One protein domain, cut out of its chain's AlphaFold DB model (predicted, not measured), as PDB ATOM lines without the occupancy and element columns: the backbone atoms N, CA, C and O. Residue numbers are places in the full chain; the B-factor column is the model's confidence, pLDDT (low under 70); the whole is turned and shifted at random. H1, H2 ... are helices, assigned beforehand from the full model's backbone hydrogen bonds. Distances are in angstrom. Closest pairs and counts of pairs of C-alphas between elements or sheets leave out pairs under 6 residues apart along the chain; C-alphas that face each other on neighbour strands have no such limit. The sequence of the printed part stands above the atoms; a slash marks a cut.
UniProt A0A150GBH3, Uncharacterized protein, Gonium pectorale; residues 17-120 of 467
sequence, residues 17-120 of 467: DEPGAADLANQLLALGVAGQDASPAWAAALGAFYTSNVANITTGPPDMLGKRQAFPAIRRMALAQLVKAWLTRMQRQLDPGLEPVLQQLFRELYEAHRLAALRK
ATOM      1  N   ASP A  17     239.053 381.333 217.341       86.00
ATOM      2  CA  ASP A  17     239.879 382.544 217.262       86.00
ATOM      3  C   ASP A  17     241.320 382.270 217.762       86.00
ATOM      4  O   ASP A  17     242.224 383.070 217.521       86.00
ATOM      5  N   GLU A  18     241.547 381.136 218.437       85.31
ATOM      6  CA  GLU A  18     242.862 380.706 218.919       85.31
ATOM      7  C   GLU A  18     243.770 380.256 217.753       85.31
ATOM      8  O   GLU A  18     243.307 379.578 216.824       85.31
ATOM      9  N   PRO A  19     245.081 380.577 217.784       87.69
ATOM     10  CA  PRO A  19     246.006 380.223 216.709       87.69
ATOM     11  C   PRO A  19     245.985 378.725 216.354       87.69
ATOM     12  O   PRO A  19     246.207 377.862 217.202       87.69
ATOM     13  N   GLY A  20     245.733 378.423 215.076       89.94
ATOM     14  CA  GLY A  20     245.694 377.059 214.532       89.94
ATOM     15  C   GLY A  20     244.420 376.259 214.836       89.94
ATOM     16  O   GLY A  20     244.260 375.166 214.298       89.94
ATOM     17  N   ALA A  21     243.492 376.770 215.653       91.19
ATOM     18  CA  ALA A  21     242.290 376.027 216.040       91.19
ATOM     19  C   ALA A  21     241.300 375.868 214.876       91.19
ATOM     20  O   ALA A  21     240.774 374.778 214.646       91.19
ATOM     21  N   ALA A  22     241.088 376.933 214.095       91.50
ATOM     22  CA  ALA A  22     240.279 376.872 212.878       91.50
ATOM     23  C   ALA A  22     240.891 375.930 211.823       91.50
ATOM     24  O   ALA A  22     240.165 375.153 211.202       91.50
ATOM     25  N   ASP A  23     242.215 375.958 211.661       93.50
ATOM     26  CA  ASP A  23     242.928 375.089 210.719       93.50
ATOM     27  C   ASP A  23     242.817 373.622 211.131       93.50
ATOM     28  O   ASP A  23     242.452 372.785 210.304       93.50
ATOM     29  N   LEU A  24     243.020 373.317 212.419       95.06
ATOM     30  CA  LEU A  24     242.794 371.977 212.952       95.06
ATOM     31  C   LEU A  24     241.346 371.537 212.721       95.06
ATOM     32  O   LEU A  24     241.114 370.415 212.276       95.06
ATOM     33  N   ALA A  25     240.363 372.396 213.002       94.44
ATOM     34  CA  ALA A  25     238.962 372.043 212.816       94.44
ATOM     35  C   ALA A  25     238.657 371.677 211.353       94.44
ATOM     36  O   ALA A  25     238.052 370.638 211.082       94.44
ATOM     37  N   ASN A  26     239.142 372.483 210.407       94.06
ATOM     38  CA  ASN A  26     239.012 372.214 208.976       94.06
ATOM     39  C   ASN A  26     239.748 370.933 208.559       94.06
ATOM     40  O   ASN A  26     239.204 370.136 207.792       94.06
ATOM     41  N   GLN A  27     240.950 370.698 209.089       96.19
ATOM     42  CA  GLN A  27     241.728 369.491 208.823       96.19
ATOM     43  C   GLN A  27     241.008 368.235 209.327       96.19
ATOM     44  O   GLN A  27     240.894 367.256 208.593       96.19
ATOM     45  N   LEU A  28     240.468 368.266 210.547       96.06
ATOM     46  CA  LEU A  28     239.679 367.168 211.103       96.06
ATOM     47  C   LEU A  28     238.448 366.892 210.241       96.06
ATOM     48  O   LEU A  28     238.179 365.735 209.925       96.06
ATOM     49  N   LEU A  29     237.713 367.924 209.818       94.81
ATOM     50  CA  LEU A  29     236.570 367.762 208.918       94.81
ATOM     51  C   LEU A  29     236.980 367.106 207.592       94.81
ATOM     52  O   LEU A  29     236.332 366.149 207.170       94.81
ATOM     53  N   ALA A  30     238.072 367.565 206.975       95.75
ATOM     54  CA  ALA A  30     238.591 366.992 205.735       95.75
ATOM     55  C   ALA A  30     238.972 365.510 205.900       95.75
ATOM     56  O   ALA A  30     238.551 364.675 205.099       95.75
ATOM     57  N   LEU A  31     239.684 365.163 206.978       95.94
ATOM     58  CA  LEU A  31     240.035 363.777 207.304       95.94
ATOM     59  C   LEU A  31     238.784 362.914 207.519       95.94
ATOM     60  O   LEU A  31     238.704 361.803 207.003       95.94
ATOM     61  N   GLY A  32     237.777 363.429 208.227       94.25
ATOM     62  CA  GLY A  32     236.521 362.715 208.462       94.25
ATOM     63  C   GLY A  32     235.687 362.489 207.194       94.25
ATOM     64  O   GLY A  32     235.007 361.466 207.089       94.25
ATOM     65  N   VAL A  33     235.737 363.413 206.226       94.44
ATOM     66  CA  VAL A  33     235.121 363.247 204.895       94.44
ATOM     67  C   VAL A  33     235.882 362.211 204.068       94.44
ATOM     68  O   VAL A  33     235.258 361.385 203.409       94.44
ATOM     69  N   ALA A  34     237.213 362.199 204.156       95.75
ATOM     70  CA  ALA A  34     238.070 361.227 203.480       95.75
ATOM     71  C   ALA A  34     238.046 359.820 204.117       95.75
ATOM     72  O   ALA A  34     238.734 358.922 203.635       95.75
ATOM     73  N   GLY A  35     237.300 359.613 205.211       94.31
ATOM     74  CA  GLY A  35     237.303 358.349 205.957       94.31
ATOM     75  C   GLY A  35     238.642 358.057 206.643       94.31
ATOM     76  O   GLY A  35     238.985 356.898 206.868       94.31
ATOM     77  N   GLN A  36     239.414 359.103 206.941       94.81
ATOM     78  CA  GLN A  36     240.707 359.071 207.626       94.81
ATOM     79  C   GLN A  36     240.601 359.532 209.092       94.81
ATOM     80  O   GLN A  36     241.615 359.811 209.734       94.81
ATOM     81  N   ASP A  37     239.389 359.600 209.645       91.62
ATOM     82  CA  ASP A  37     239.147 359.730 211.081       91.62
ATOM     83  C   ASP A  37     239.833 358.582 211.849       91.62
ATOM     84  O   ASP A  37     239.843 357.439 211.395       91.62
ATOM     85  N   ALA A  38     240.461 358.886 212.989       92.19
ATOM     86  CA  ALA A  38     241.239 357.921 213.779       92.19
ATOM     87  C   ALA A  38     242.415 357.233 213.036       92.19
ATOM     88  O   ALA A  38     242.845 356.147 213.414       92.19
ATOM     89  N   SER A  39     242.955 357.865 211.988       93.06
ATOM     90  CA  SER A  39     244.221 357.474 211.345       93.06
ATOM     91  C   SER A  39     245.452 358.038 212.083       93.06
ATOM     92  O   SER A  39     245.312 358.961 212.891       93.06
ATOM     93  N   PRO A  40     246.681 357.580 211.771       92.81
ATOM     94  CA  PRO A  40     247.901 358.206 212.288       92.81
ATOM     95  C   PRO A  40     248.005 359.705 211.964       92.81
ATOM     96  O   PRO A  40     248.422 360.483 212.815       92.81
ATOM     97  N   ALA A  41     247.569 360.132 210.772       94.44
ATOM     98  CA  ALA A  41     247.558 361.545 210.383       94.44
ATOM     99  C   ALA A  41     246.575 362.370 211.230       94.44
ATOM    100  O   ALA A  41     246.892 363.480 211.653       94.44
ATOM    101  N   TRP A  42     245.399 361.804 211.518       96.31
ATOM    102  CA  TRP A  42     244.409 362.401 212.415       96.31
ATOM    103  C   TRP A  42     244.949 362.562 213.838       96.31
ATOM    104  O   TRP A  42     244.843 363.641 214.422       96.31
ATOM    105  N   ALA A  43     245.580 361.517 214.375       94.75
ATOM    106  CA  ALA A  43     246.146 361.557 215.715       94.75
ATOM    107  C   ALA A  43     247.325 362.539 215.804       94.75
ATOM    108  O   ALA A  43     247.409 363.303 216.763       94.75
ATOM    109  N   ALA A  44     248.190 362.575 214.786       93.69
ATOM    110  CA  ALA A  44     249.312 363.506 214.712       93.69
ATOM    111  C   ALA A  44     248.852 364.973 214.658       93.69
ATOM    112  O   ALA A  44     249.421 365.811 215.356       93.69
ATOM    113  N   ALA A  45     247.803 365.283 213.885       95.81
ATOM    114  CA  ALA A  45     247.234 366.630 213.818       95.81
ATOM    115  C   ALA A  45     246.720 367.102 215.190       95.81
ATOM    116  O   ALA A  45     247.020 368.216 215.623       95.81
ATOM    117  N   LEU A  46     245.994 366.233 215.901       95.50
ATOM    118  CA  LEU A  46     245.508 366.526 217.248       95.50
ATOM    119  C   LEU A  46     246.647 366.673 218.254       95.50
ATOM    120  O   LEU A  46     246.674 367.661 218.985       95.50
ATOM    121  N   GLY A  47     247.588 365.729 218.273       93.12
ATOM    122  CA  GLY A  47     248.709 365.745 219.210       93.12
ATOM    123  C   GLY A  47     249.580 366.991 219.049       93.12
ATOM    124  O   GLY A  47     249.896 367.661 220.030       93.12
ATOM    125  N   ALA A  48     249.890 367.379 217.805       92.94
ATOM    126  CA  ALA A  48     250.648 368.597 217.520       92.94
ATOM    127  C   ALA A  48     249.927 369.857 218.027       92.94
ATOM    128  O   ALA A  48     250.538 370.714 218.674       92.94
ATOM    129  N   PHE A  49     248.618 369.961 217.773       93.94
ATOM    130  CA  PHE A  49     247.821 371.099 218.218       93.94
ATOM    131  C   PHE A  49     247.709 371.171 219.744       93.94
ATOM    132  O   PHE A  49     247.976 372.225 220.325       93.94
ATOM    133  N   TYR A  50     247.324 370.074 220.403       88.38
ATOM    134  CA  TYR A  50     247.109 370.073 221.849       88.38
ATOM    135  C   TYR A  50     248.419 370.183 222.616       88.38
ATOM    136  O   TYR A  50     248.461 370.942 223.573       88.38
ATOM    137  N   THR A  51     249.508 369.552 222.176       86.69
ATOM    138  CA  THR A  51     250.824 369.732 222.810       86.69
ATOM    139  C   THR A  51     251.271 371.195 222.762       86.69
ATOM    140  O   THR A  51     251.642 371.763 223.790       86.69
ATOM    141  N   SER A  52     251.173 371.842 221.594       84.31
ATOM    142  CA  SER A  52     251.526 373.261 221.436       84.31
ATOM    143  C   SER A  52     250.642 374.169 222.296       84.31
ATOM    144  O   SER A  52     251.136 375.041 223.015       84.31
ATOM    145  N   ASN A  53     249.326 373.942 222.290       82.06
ATOM    146  CA  ASN A  53     248.396 374.758 223.066       82.06
ATOM    147  C   ASN A  53     248.496 374.503 224.570       82.06
ATOM    148  O   ASN A  53     248.467 375.461 225.331       82.06
ATOM    149  N   VAL A  54     248.691 373.265 225.019       78.31
ATOM    150  CA  VAL A  54     248.933 372.941 226.433       78.31
ATOM    151  C   VAL A  54     250.222 373.598 226.919       78.31
ATOM    152  O   VAL A  54     250.210 374.204 227.987       78.31
ATOM    153  N   ALA A  55     251.306 373.561 226.136       73.12
ATOM    154  CA  ALA A  55     252.550 374.253 226.476       73.12
ATOM    155  C   ALA A  55     252.360 375.778 226.558       73.12
ATOM    156  O   ALA A  55     252.822 376.425 227.498       73.12
ATOM    157  N   ASN A  56     251.626 376.358 225.607       72.88
ATOM    158  CA  ASN A  56     251.280 377.783 225.616       72.88
ATOM    159  C   ASN A  56     250.368 378.160 226.781       72.88
ATOM    160  O   ASN A  56     250.462 379.273 227.303       72.88
ATOM    161  N   ILE A  57     249.481 377.243 227.174       70.75
ATOM    162  CA  ILE A  57     248.701 377.365 228.386       70.75
ATOM    163  C   ILE A  57     249.719 377.387 229.527       70.75
ATOM    164  O   ILE A  57     250.000 378.465 230.012       70.75
ATOM    165  N   THR A  58     250.395 376.306 229.897       67.62
ATOM    166  CA  THR A  58     251.266 376.266 231.094       67.62
ATOM    167  C   THR A  58     252.307 377.390 231.216       67.62
ATOM    168  O   THR A  58     252.532 377.860 232.330       67.62
ATOM    169  N   THR A  59     252.907 377.849 230.115       70.88
ATOM    170  CA  THR A  59     254.003 378.842 230.124       70.88
ATOM    171  C   THR A  59     253.567 380.295 229.911       70.88
ATOM    172  O   THR A  59     254.326 381.213 230.222       70.88
ATOM    173  N   GLY A  60     252.358 380.535 229.393       63.50
ATOM    174  CA  GLY A  60     251.859 381.886 229.133       63.50
ATOM    175  C   GLY A  60     251.514 382.652 230.420       63.50
ATOM    176  O   GLY A  60     251.081 382.023 231.395       63.50
ATOM    177  N   PRO A  61     251.651 383.995 230.438       62.06
ATOM    178  CA  PRO A  61     251.380 384.783 231.632       62.06
ATOM    179  C   PRO A  61     249.891 384.713 232.039       62.06
ATOM    180  O   PRO A  61     249.017 384.537 231.179       62.06
ATOM    181  N   PRO A  62     249.571 384.810 233.348       56.91
ATOM    182  CA  PRO A  62     248.219 384.561 233.873       56.91
ATOM    183  C   PRO A  62     247.146 385.536 233.354       56.91
ATOM    184  O   PRO A  62     245.949 385.234 233.359       56.91
ATOM    185  N   ASP A  63     247.571 386.718 232.919       55.31
ATOM    186  CA  ASP A  63     246.746 387.836 232.463       55.31
ATOM    187  C   ASP A  63     246.383 387.776 230.970       55.31
ATOM    188  O   ASP A  63     245.561 388.571 230.515       55.31
ATOM    189  N   MET A  64     246.892 386.791 230.218       54.28
ATOM    190  CA  MET A  64     246.503 386.544 228.825       54.28
ATOM    191  C   MET A  64     245.061 386.027 228.760       54.28
ATOM    192  O   MET A  64     244.782 384.829 228.673       54.28
ATOM    193  N   LEU A  65     244.119 386.968 228.815       48.66
ATOM    194  CA  LEU A  65     242.671 386.772 228.714       48.66
ATOM    195  C   LEU A  65     242.254 386.003 227.450       48.66
ATOM    196  O   LEU A  65     241.224 385.334 227.467       48.66
ATOM    197  N   GLY A  66     243.075 386.049 226.397       47.19
ATOM    198  CA  GLY A  66     242.780 385.463 225.091       47.19
ATOM    199  C   GLY A  66     243.092 383.976 224.907       47.19
ATOM    200  O   GLY A  66     242.500 383.421 224.003       47.19
ATOM    201  N   LYS A  67     243.950 383.338 225.731       57.00
ATOM    202  CA  LYS A  67     244.423 381.936 225.548       57.00
ATOM    203  C   LYS A  67     243.833 380.949 226.564       57.00
ATOM    204  O   LYS A  67     244.562 380.260 227.288       57.00
ATOM    205  N   ARG A  68     242.511 380.979 226.747       64.31
ATOM    206  CA  ARG A  68     241.829 380.366 227.911       64.31
ATOM    207  C   ARG A  68     240.919 379.190 227.578       64.31
ATOM    208  O   ARG A  68     240.220 378.718 228.471       64.31
ATOM    209  N   GLN A  69     240.877 378.721 226.336       81.38
ATOM    210  CA  GLN A  69     239.866 377.739 225.946       81.38
ATOM    211  C   GLN A  69     240.244 376.307 226.334       81.38
ATOM    212  O   GLN A  69     241.381 375.877 226.172       81.38
ATOM    213  N   ALA A  70     239.252 375.543 226.798       83.44
ATOM    214  CA  ALA A  70     239.350 374.088 226.953       83.44
ATOM    215  C   ALA A  70     239.168 373.342 225.613       83.44
ATOM    216  O   ALA A  70     239.144 372.110 225.590       83.44
ATOM    217  N   PHE A  71     238.982 374.090 224.518       92.62
ATOM    218  CA  PHE A  71     238.638 373.605 223.180       92.62
ATOM    219  C   PHE A  71     237.512 372.548 223.175       92.62
ATOM    220  O   PHE A  71     237.677 371.496 222.544       92.62
ATOM    221  N   PRO A  72     236.403 372.741 223.923       95.12
ATOM    222  CA  PRO A  72     235.372 371.719 224.053       95.12
ATOM    223  C   PRO A  72     234.751 371.301 222.714       95.12
ATOM    224  O   PRO A  72     234.428 370.118 222.573       95.12
ATOM    225  N   ALA A  73     234.600 372.190 221.723       94.06
ATOM    226  CA  ALA A  73     233.977 371.790 220.458       94.06
ATOM    227  C   ALA A  73     234.948 370.972 219.590       94.06
ATOM    228  O   ALA A  73     234.573 369.890 219.132       94.06
ATOM    229  N   ILE A  74     236.211 371.400 219.448       94.88
ATOM    230  CA  ILE A  74     237.271 370.607 218.788       94.88
ATOM    231  C   ILE A  74     237.445 369.239 219.464       94.88
ATOM    232  O   ILE A  74     237.459 368.211 218.781       94.88
ATOM    233  N   ARG A  75     237.508 369.199 220.801       96.00
ATOM    234  CA  ARG A  75     237.613 367.956 221.581       96.00
ATOM    235  C   ARG A  75     236.463 367.002 221.267       96.00
ATOM    236  O   ARG A  75     236.690 365.836 220.955       96.00
ATOM    237  N   ARG A  76     235.220 367.486 221.325       96.88
ATOM    238  CA  ARG A  76     234.027 366.667 221.053       96.88
ATOM    239  C   ARG A  76     233.956 366.229 219.593       96.88
ATOM    240  O   ARG A  76     233.556 365.100 219.332       96.88
ATOM    241  N   MET A  77     234.393 367.062 218.651       95.81
ATOM    242  CA  MET A  77     234.506 366.689 217.240       95.81
ATOM    243  C   MET A  77     235.514 365.554 217.029       95.81
ATOM    244  O   MET A  77     235.190 364.582 216.348       95.81
ATOM    245  N   ALA A  78     236.694 365.629 217.651       96.75
ATOM    246  CA  ALA A  78     237.687 364.557 217.610       96.75
ATOM    247  C   ALA A  78     237.124 363.245 218.185       96.75
ATOM    248  O   ALA A  78     237.169 362.202 217.534       96.75
ATOM    249  N   LEU A  79     236.509 363.296 219.370       97.75
ATOM    250  CA  LEU A  79     235.906 362.116 219.998       97.75
ATOM    251  C   LEU A  79     234.755 361.538 219.162       97.75
ATOM    252  O   LEU A  79     234.647 360.322 219.029       97.75
ATOM    253  N   ALA A  80     233.924 362.385 218.550       97.31
ATOM    254  CA  ALA A  80     232.850 361.941 217.665       97.31
ATOM    255  C   ALA A  80     233.392 361.226 216.419       97.31
ATOM    256  O   ALA A  80     232.847 360.199 216.015       97.31
ATOM    257  N   GLN A  81     234.479 361.733 215.831       96.88
ATOM    258  CA  GLN A  81     235.166 361.083 214.717       96.88
ATOM    259  C   GLN A  81     235.752 359.727 215.114       96.88
ATOM    260  O   GLN A  81     235.550 358.752 214.397       96.88
ATOM    261  N   LEU A  82     236.396 359.636 216.280       97.00
ATOM    262  CA  LEU A  82     236.904 358.367 216.798       97.00
ATOM    263  C   LEU A  82     235.779 357.342 217.007       97.00
ATOM    264  O   LEU A  82     235.890 356.203 216.559       97.00
ATOM    265  N   VAL A  83     234.670 357.743 217.636       96.81
ATOM    266  CA  VAL A  83     233.511 356.861 217.853       96.81
ATOM    267  C   VAL A  83     232.890 356.428 216.524       96.81
ATOM    268  O   VAL A  83     232.556 355.255 216.360       96.81
ATOM    269  N   LYS A  84     232.763 357.343 215.555       96.25
ATOM    270  CA  LYS A  84     232.287 357.019 214.204       96.25
ATOM    271  C   LYS A  84     233.194 355.976 213.548       96.25
ATOM    272  O   LYS A  84     232.689 354.931 213.144       96.25
ATOM    273  N   ALA A  85     234.509 356.210 213.509       95.75
ATOM    274  CA  ALA A  85     235.497 355.272 212.973       95.75
ATOM    275  C   ALA A  85     235.372 353.882 213.609       95.75
ATOM    276  O   ALA A  85     235.289 352.874 212.899       95.75
ATOM    277  N   TRP A  86     235.299 353.843 214.943       95.81
ATOM    278  CA  TRP A  86     235.177 352.618 215.729       95.81
ATOM    279  C   TRP A  86     233.914 351.824 215.375       95.81
ATOM    280  O   TRP A  86     233.975 350.608 215.180       95.81
ATOM    281  N   LEU A  87     232.777 352.514 215.226       95.38
ATOM    282  CA  LEU A  87     231.496 351.899 214.880       95.38
ATOM    283  C   LEU A  87     231.425 351.414 213.429       95.38
ATOM    284  O   LEU A  87     230.814 350.377 213.183       95.38
ATOM    285  N   THR A  88     231.991 352.158 212.475       94.81
ATOM    286  CA  THR A  88     231.743 351.909 211.043       94.81
ATOM    287  C   THR A  88     232.877 351.202 210.314       94.81
ATOM    288  O   THR A  88     232.615 350.521 209.330       94.81
ATOM    289  N   ARG A  89     234.133 351.391 210.735       93.75
ATOM    290  CA  ARG A  89     235.315 350.926 209.983       93.75
ATOM    291  C   ARG A  89     236.191 349.967 210.773       93.75
ATOM    292  O   ARG A  89     236.693 349.009 210.201       93.75
ATOM    293  N   MET A  90     236.334 350.184 212.077       92.94
ATOM    294  CA  MET A  90     237.224 349.369 212.910       92.94
ATOM    295  C   MET A  90     236.537 348.134 213.511       92.94
ATOM    296  O   MET A  90     237.104 347.476 214.372       92.94
ATOM    297  N   GLN A  91     235.297 347.831 213.106       92.69
ATOM    298  CA  GLN A  91     234.530 346.672 213.592       92.69
ATOM    299  C   GLN A  91     234.479 346.572 215.125       92.69
ATOM    300  O   GLN A  91     234.463 345.482 215.693       92.69
ATOM    301  N   ARG A  92     234.440 347.724 215.806       92.75
ATOM    302  CA  ARG A  92     234.470 347.829 217.269       92.75
ATOM    303  C   ARG A  92     235.742 347.285 217.937       92.75
ATOM    304  O   ARG A  92     235.723 346.984 219.130       92.75
ATOM    305  N   GLN A  93     236.848 347.212 217.211       91.94
ATOM    306  CA  GLN A  93     238.160 346.816 217.716       91.94
ATOM    307  C   GLN A  93     239.159 347.955 217.502       91.94
ATOM    308  O   GLN A  93     239.051 348.704 216.538       91.94
ATOM    309  N   LEU A  94     240.103 348.133 218.425       89.69
ATOM    310  CA  LEU A  94     241.192 349.095 218.256       89.69
ATOM    311  C   LEU A  94     242.421 348.367 217.722       89.69
ATOM    312  O   LEU A  94     242.745 347.277 218.189       89.69
ATOM    313  N   ASP A  95     243.101 348.983 216.759       88.12
ATOM    314  CA  ASP A  95     244.423 348.532 216.330       88.12
ATOM    315  C   ASP A  95     245.393 348.640 217.527       88.12
ATOM    316  O   ASP A  95     245.501 349.729 218.109       88.12
ATOM    317  N   PRO A  96     246.110 347.562 217.903       90.62
ATOM    318  CA  PRO A  96     247.086 347.601 218.990       90.62
ATOM    319  C   PRO A  96     248.154 348.693 218.830       90.62
ATOM    320  O   PRO A  96     248.625 349.240 219.824       90.62
ATOM    321  N   GLY A  97     248.528 349.050 217.597       91.38
ATOM    322  CA  GLY A  97     249.473 350.138 217.328       91.38
ATOM    323  C   GLY A  97     248.880 351.533 217.551       91.38
ATOM    324  O   GLY A  97     249.613 352.481 217.836       91.38
ATOM    325  N   LEU A  98     247.555 351.670 217.455       89.94
ATOM    326  CA  LEU A  98     246.842 352.931 217.660       89.94
ATOM    327  C   LEU A  98     246.542 353.188 219.141       89.94
ATOM    328  O   LEU A  98     246.435 354.344 219.554       89.94
ATOM    329  N   GLU A  99     246.423 352.137 219.952       93.06
ATOM    330  CA  GLU A  99     246.061 352.261 221.363       93.06
ATOM    331  C   GLU A  99     247.006 353.191 222.155       93.06
ATOM    332  O   GLU A  99     246.496 354.147 222.745       93.06
ATOM    333  N   PRO A 100     248.348 353.038 222.133       94.75
ATOM    334  CA  PRO A 100     249.245 353.944 222.858       94.75
ATOM    335  C   PRO A 100     249.098 355.409 222.422       94.75
ATOM    336  O   PRO A 100     249.164 356.323 223.246       94.75
ATOM    337  N   VAL A 101     248.844 355.633 221.130       93.38
ATOM    338  CA  VAL A 101     248.642 356.970 220.559       93.38
ATOM    339  C   VAL A 101     247.350 357.594 221.090       93.38
ATOM    340  O   VAL A 101     247.345 358.756 221.493       93.38
ATOM    341  N   LEU A 102     246.259 356.826 221.150       94.31
ATOM    342  CA  LEU A 102     244.987 357.292 221.711       94.31
ATOM    343  C   LEU A 102     245.075 357.546 223.215       94.31
ATOM    344  O   LEU A 102     244.508 358.523 223.698       94.31
ATOM    345  N   GLN A 103     245.800 356.703 223.954       95.38
ATOM    346  CA  GLN A 103     246.025 356.915 225.381       95.38
ATOM    347  C   GLN A 103     246.742 358.246 225.633       95.38
ATOM    348  O   GLN A 103     246.316 359.018 226.496       95.38
ATOM    349  N   GLN A 104     247.791 358.545 224.861       94.56
ATOM    350  CA  GLN A 104     248.496 359.824 224.943       94.56
ATOM    351  C   GLN A 104     247.584 360.998 224.560       94.56
ATOM    352  O   GLN A 104     247.484 361.969 225.312       94.56
ATOM    353  N   LEU A 105     246.839 360.878 223.458       94.25
ATOM    354  CA  LEU A 105     245.884 361.895 223.025       94.25
ATOM    355  C   LEU A 105     244.830 362.193 224.104       94.25
ATOM    356  O   LEU A 105     244.555 363.355 224.395       94.25
ATOM    357  N   PHE A 106     244.244 361.175 224.741       95.88
ATOM    358  CA  PHE A 106     243.270 361.387 225.816       95.88
ATOM    359  C   PHE A 106     243.873 362.124 227.013       95.88
ATOM    360  O   PHE A 106     243.212 362.999 227.577       95.88
ATOM    361  N   ARG A 107     245.129 361.832 227.379       94.81
ATOM    362  CA  ARG A 107     245.837 362.588 228.425       94.81
ATOM    363  C   ARG A 107     245.979 364.061 228.040       94.81
ATOM    364  O   ARG A 107     245.676 364.917 228.865       94.81
ATOM    365  N   GLU A 108     246.370 364.360 226.804       92.69
ATOM    366  CA  GLU A 108     246.541 365.736 226.312       92.69
ATOM    367  C   GLU A 108     245.218 366.513 226.252       92.69
ATOM    368  O   GLU A 108     245.140 367.643 226.739       92.69
ATOM    369  N   LEU A 109     244.155 365.892 225.727       94.38
ATOM    370  CA  LEU A 109     242.811 366.479 225.688       94.38
ATOM    371  C   LEU A 109     242.303 366.819 227.094       94.38
ATOM    372  O   LEU A 109     241.723 367.886 227.317       94.38
ATOM    373  N   TYR A 110     242.510 365.911 228.047       95.69
ATOM    374  CA  TYR A 110     242.099 366.126 229.427       95.69
ATOM    375  C   TYR A 110     242.965 367.162 230.145       95.69
ATOM    376  O   TYR A 110     242.440 367.979 230.899       95.69
ATOM    377  N   GLU A 111     244.271 367.178 229.896       92.12
ATOM    378  CA  GLU A 111     245.173 368.168 230.480       92.12
ATOM    379  C   GLU A 111     244.821 369.585 230.008       92.12
ATOM    380  O   GLU A 111     244.739 370.499 230.830       92.12
ATOM    381  N   ALA A 112     244.496 369.766 228.723       91.06
ATOM    382  CA  ALA A 112     243.996 371.039 228.204       91.06
ATOM    383  C   ALA A 112     242.715 371.491 228.930       91.06
ATOM    384  O   ALA A 112     242.627 372.635 229.382       91.06
ATOM    385  N   HIS A 113     241.751 370.581 229.113       94.62
ATOM    386  CA  HIS A 113     240.531 370.837 229.890       94.62
ATOM    387  C   HIS A 113     240.842 371.250 231.334       94.62
ATOM    388  O   HIS A 113     240.341 372.264 231.823       94.62
ATOM    389  N   ARG A 114     241.697 370.482 232.014       92.81
ATOM    390  CA  ARG A 114     242.068 370.691 233.416       92.81
ATOM    391  C   ARG A 114     242.747 372.042 233.624       92.81
ATOM    392  O   ARG A 114     242.397 372.776 234.550       92.81
ATOM    393  N   LEU A 115     243.708 372.383 232.768       87.75
ATOM    394  CA  LEU A 115     244.431 373.648 232.842       87.75
ATOM    395  C   LEU A 115     243.531 374.844 232.520       87.75
ATOM    396  O   LEU A 115     243.635 375.874 233.187       87.75
ATOM    397  N   ALA A 116     242.624 374.713 231.549       89.31
ATOM    398  CA  ALA A 116     241.635 375.746 231.257       89.31
ATOM    399  C   ALA A 116     240.710 375.995 232.460       89.31
ATOM    400  O   ALA A 116     240.495 377.150 232.833       89.31
ATOM    401  N   ALA A 117     240.231 374.938 233.128       92.19
ATOM    402  CA  ALA A 117     239.430 375.050 234.350       92.19
ATOM    403  C   ALA A 117     240.174 375.798 235.472       92.19
ATOM    404  O   ALA A 117     239.637 376.752 236.041       92.19
ATOM    405  N   LEU A 118     241.434 375.421 235.728       87.69
ATOM    406  CA  LEU A 118     242.303 376.073 236.717       87.69
ATOM    407  C   LEU A 118     242.507 377.560 236.430       87.69
ATOM    408  O   LEU A 118     242.456 378.387 237.338       87.69
ATOM    409  N   ARG A 119     242.716 377.912 235.163       84.12
ATOM    410  CA  ARG A 119     242.977 379.294 234.747       84.12
ATOM    411  C   ARG A 119     241.754 380.179 234.779       84.12
ATOM    412  O   ARG A 119     241.851 381.327 235.202       84.12
ATOM    413  N   LYS A 120     240.616 379.656 234.324       89.75
ATOM    414  CA  LYS A 120     239.339 380.365 234.387       89.75
ATOM    415  C   LYS A 120     238.982 380.639 235.847       89.75
ATOM    416  O   LYS A 120     238.616 381.761 236.183       89.75
TER     417      LYS A 120
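This is residues 17 to 120 of the 467 residues of an uncharacterized protein of Gonium pectorale (UniProt A0A150GBH3). What shape do these atoms make? Four helices run lengthwise in an elongated up-and-down bundle, each against the one before it in the chain. H4, the longest, packs on H2; H1, across the bundle from H4, packs on parts of H2 and H3, and H3 comes close to H4 with few contacts. What is it made of, and how large is it? The printed part has 104 residues with four named helices, in the order H1 H2 H3 H4, and no named strand; the class is all helix. It is compact, with a radius of gyration of the C-alphas of 14.2 A and spans of 47 by 24 by 17 A.

Where is the longest helix? H4, residues 99 to 120, measures 31.7 A from first to last C-alpha, from (246.061, 352.261, 221.363) to (239.339, 380.365, 234.387). Where are the other helices? H2 has residues 40 to 59 and measures 27.9 A, and H3 has residues 72 to 88 and measures 24.0 A. H1, residues 21 to 33, measures 18.4 A and begins with C-alpha 21 at (242.290, 376.027, 216.040).

What does H4 meet in the bundle? H4 and H2 touch, with 19 pairs of C-alphas within 8 A, and run the same way at a shallow tilt of 30 degrees; their closest C-alphas, of Val 54 and Ala 112, are 5.6 A apart. H4 and H3 are close but not clearly touching, with the C-alphas of Arg 75 and Leu 109 closest at 6.8 A, and run opposite ways at a shallow tilt of 22 degrees. H4 and H1 are apart. What does H1 touch? H1 and H2 form a helical hairpin at a shallow tilt of 16 degrees; H2 touches H1 with residues 42 to 49 alone, and the closest C-alphas, of Leu 28 and Trp 42, are 6.8 A apart. H3 touches H1 with residues 74 to 81 alone and runs the same way at a shallow tilt of 14 degrees; the C-alphas of Ala 25 and Ile 74 are closest, at 6.4 A. How do H2 and H3 stand, and how do the helix backbones run? H2 and H3 are near each other, with 9 pairs of C-alphas within 10 A. In H1, H2, H3 and H4 every O i to N i+4 pair is within hydrogen-bond range.

How far does the printed part reach? The two C-alphas farthest apart, those of Asp 63 and Gln 91, are 46.9 A apart. Is it whole, and which links are long? The printed part has no cut, and the link from H2 to H3, with 12 residues, is long; those from H1 to H2 and from H3 to H4 are short. Where is confidence low? The mean pLDDT of the printed part is 88.5, and residue 58 and residues 60 to 68 are under 70.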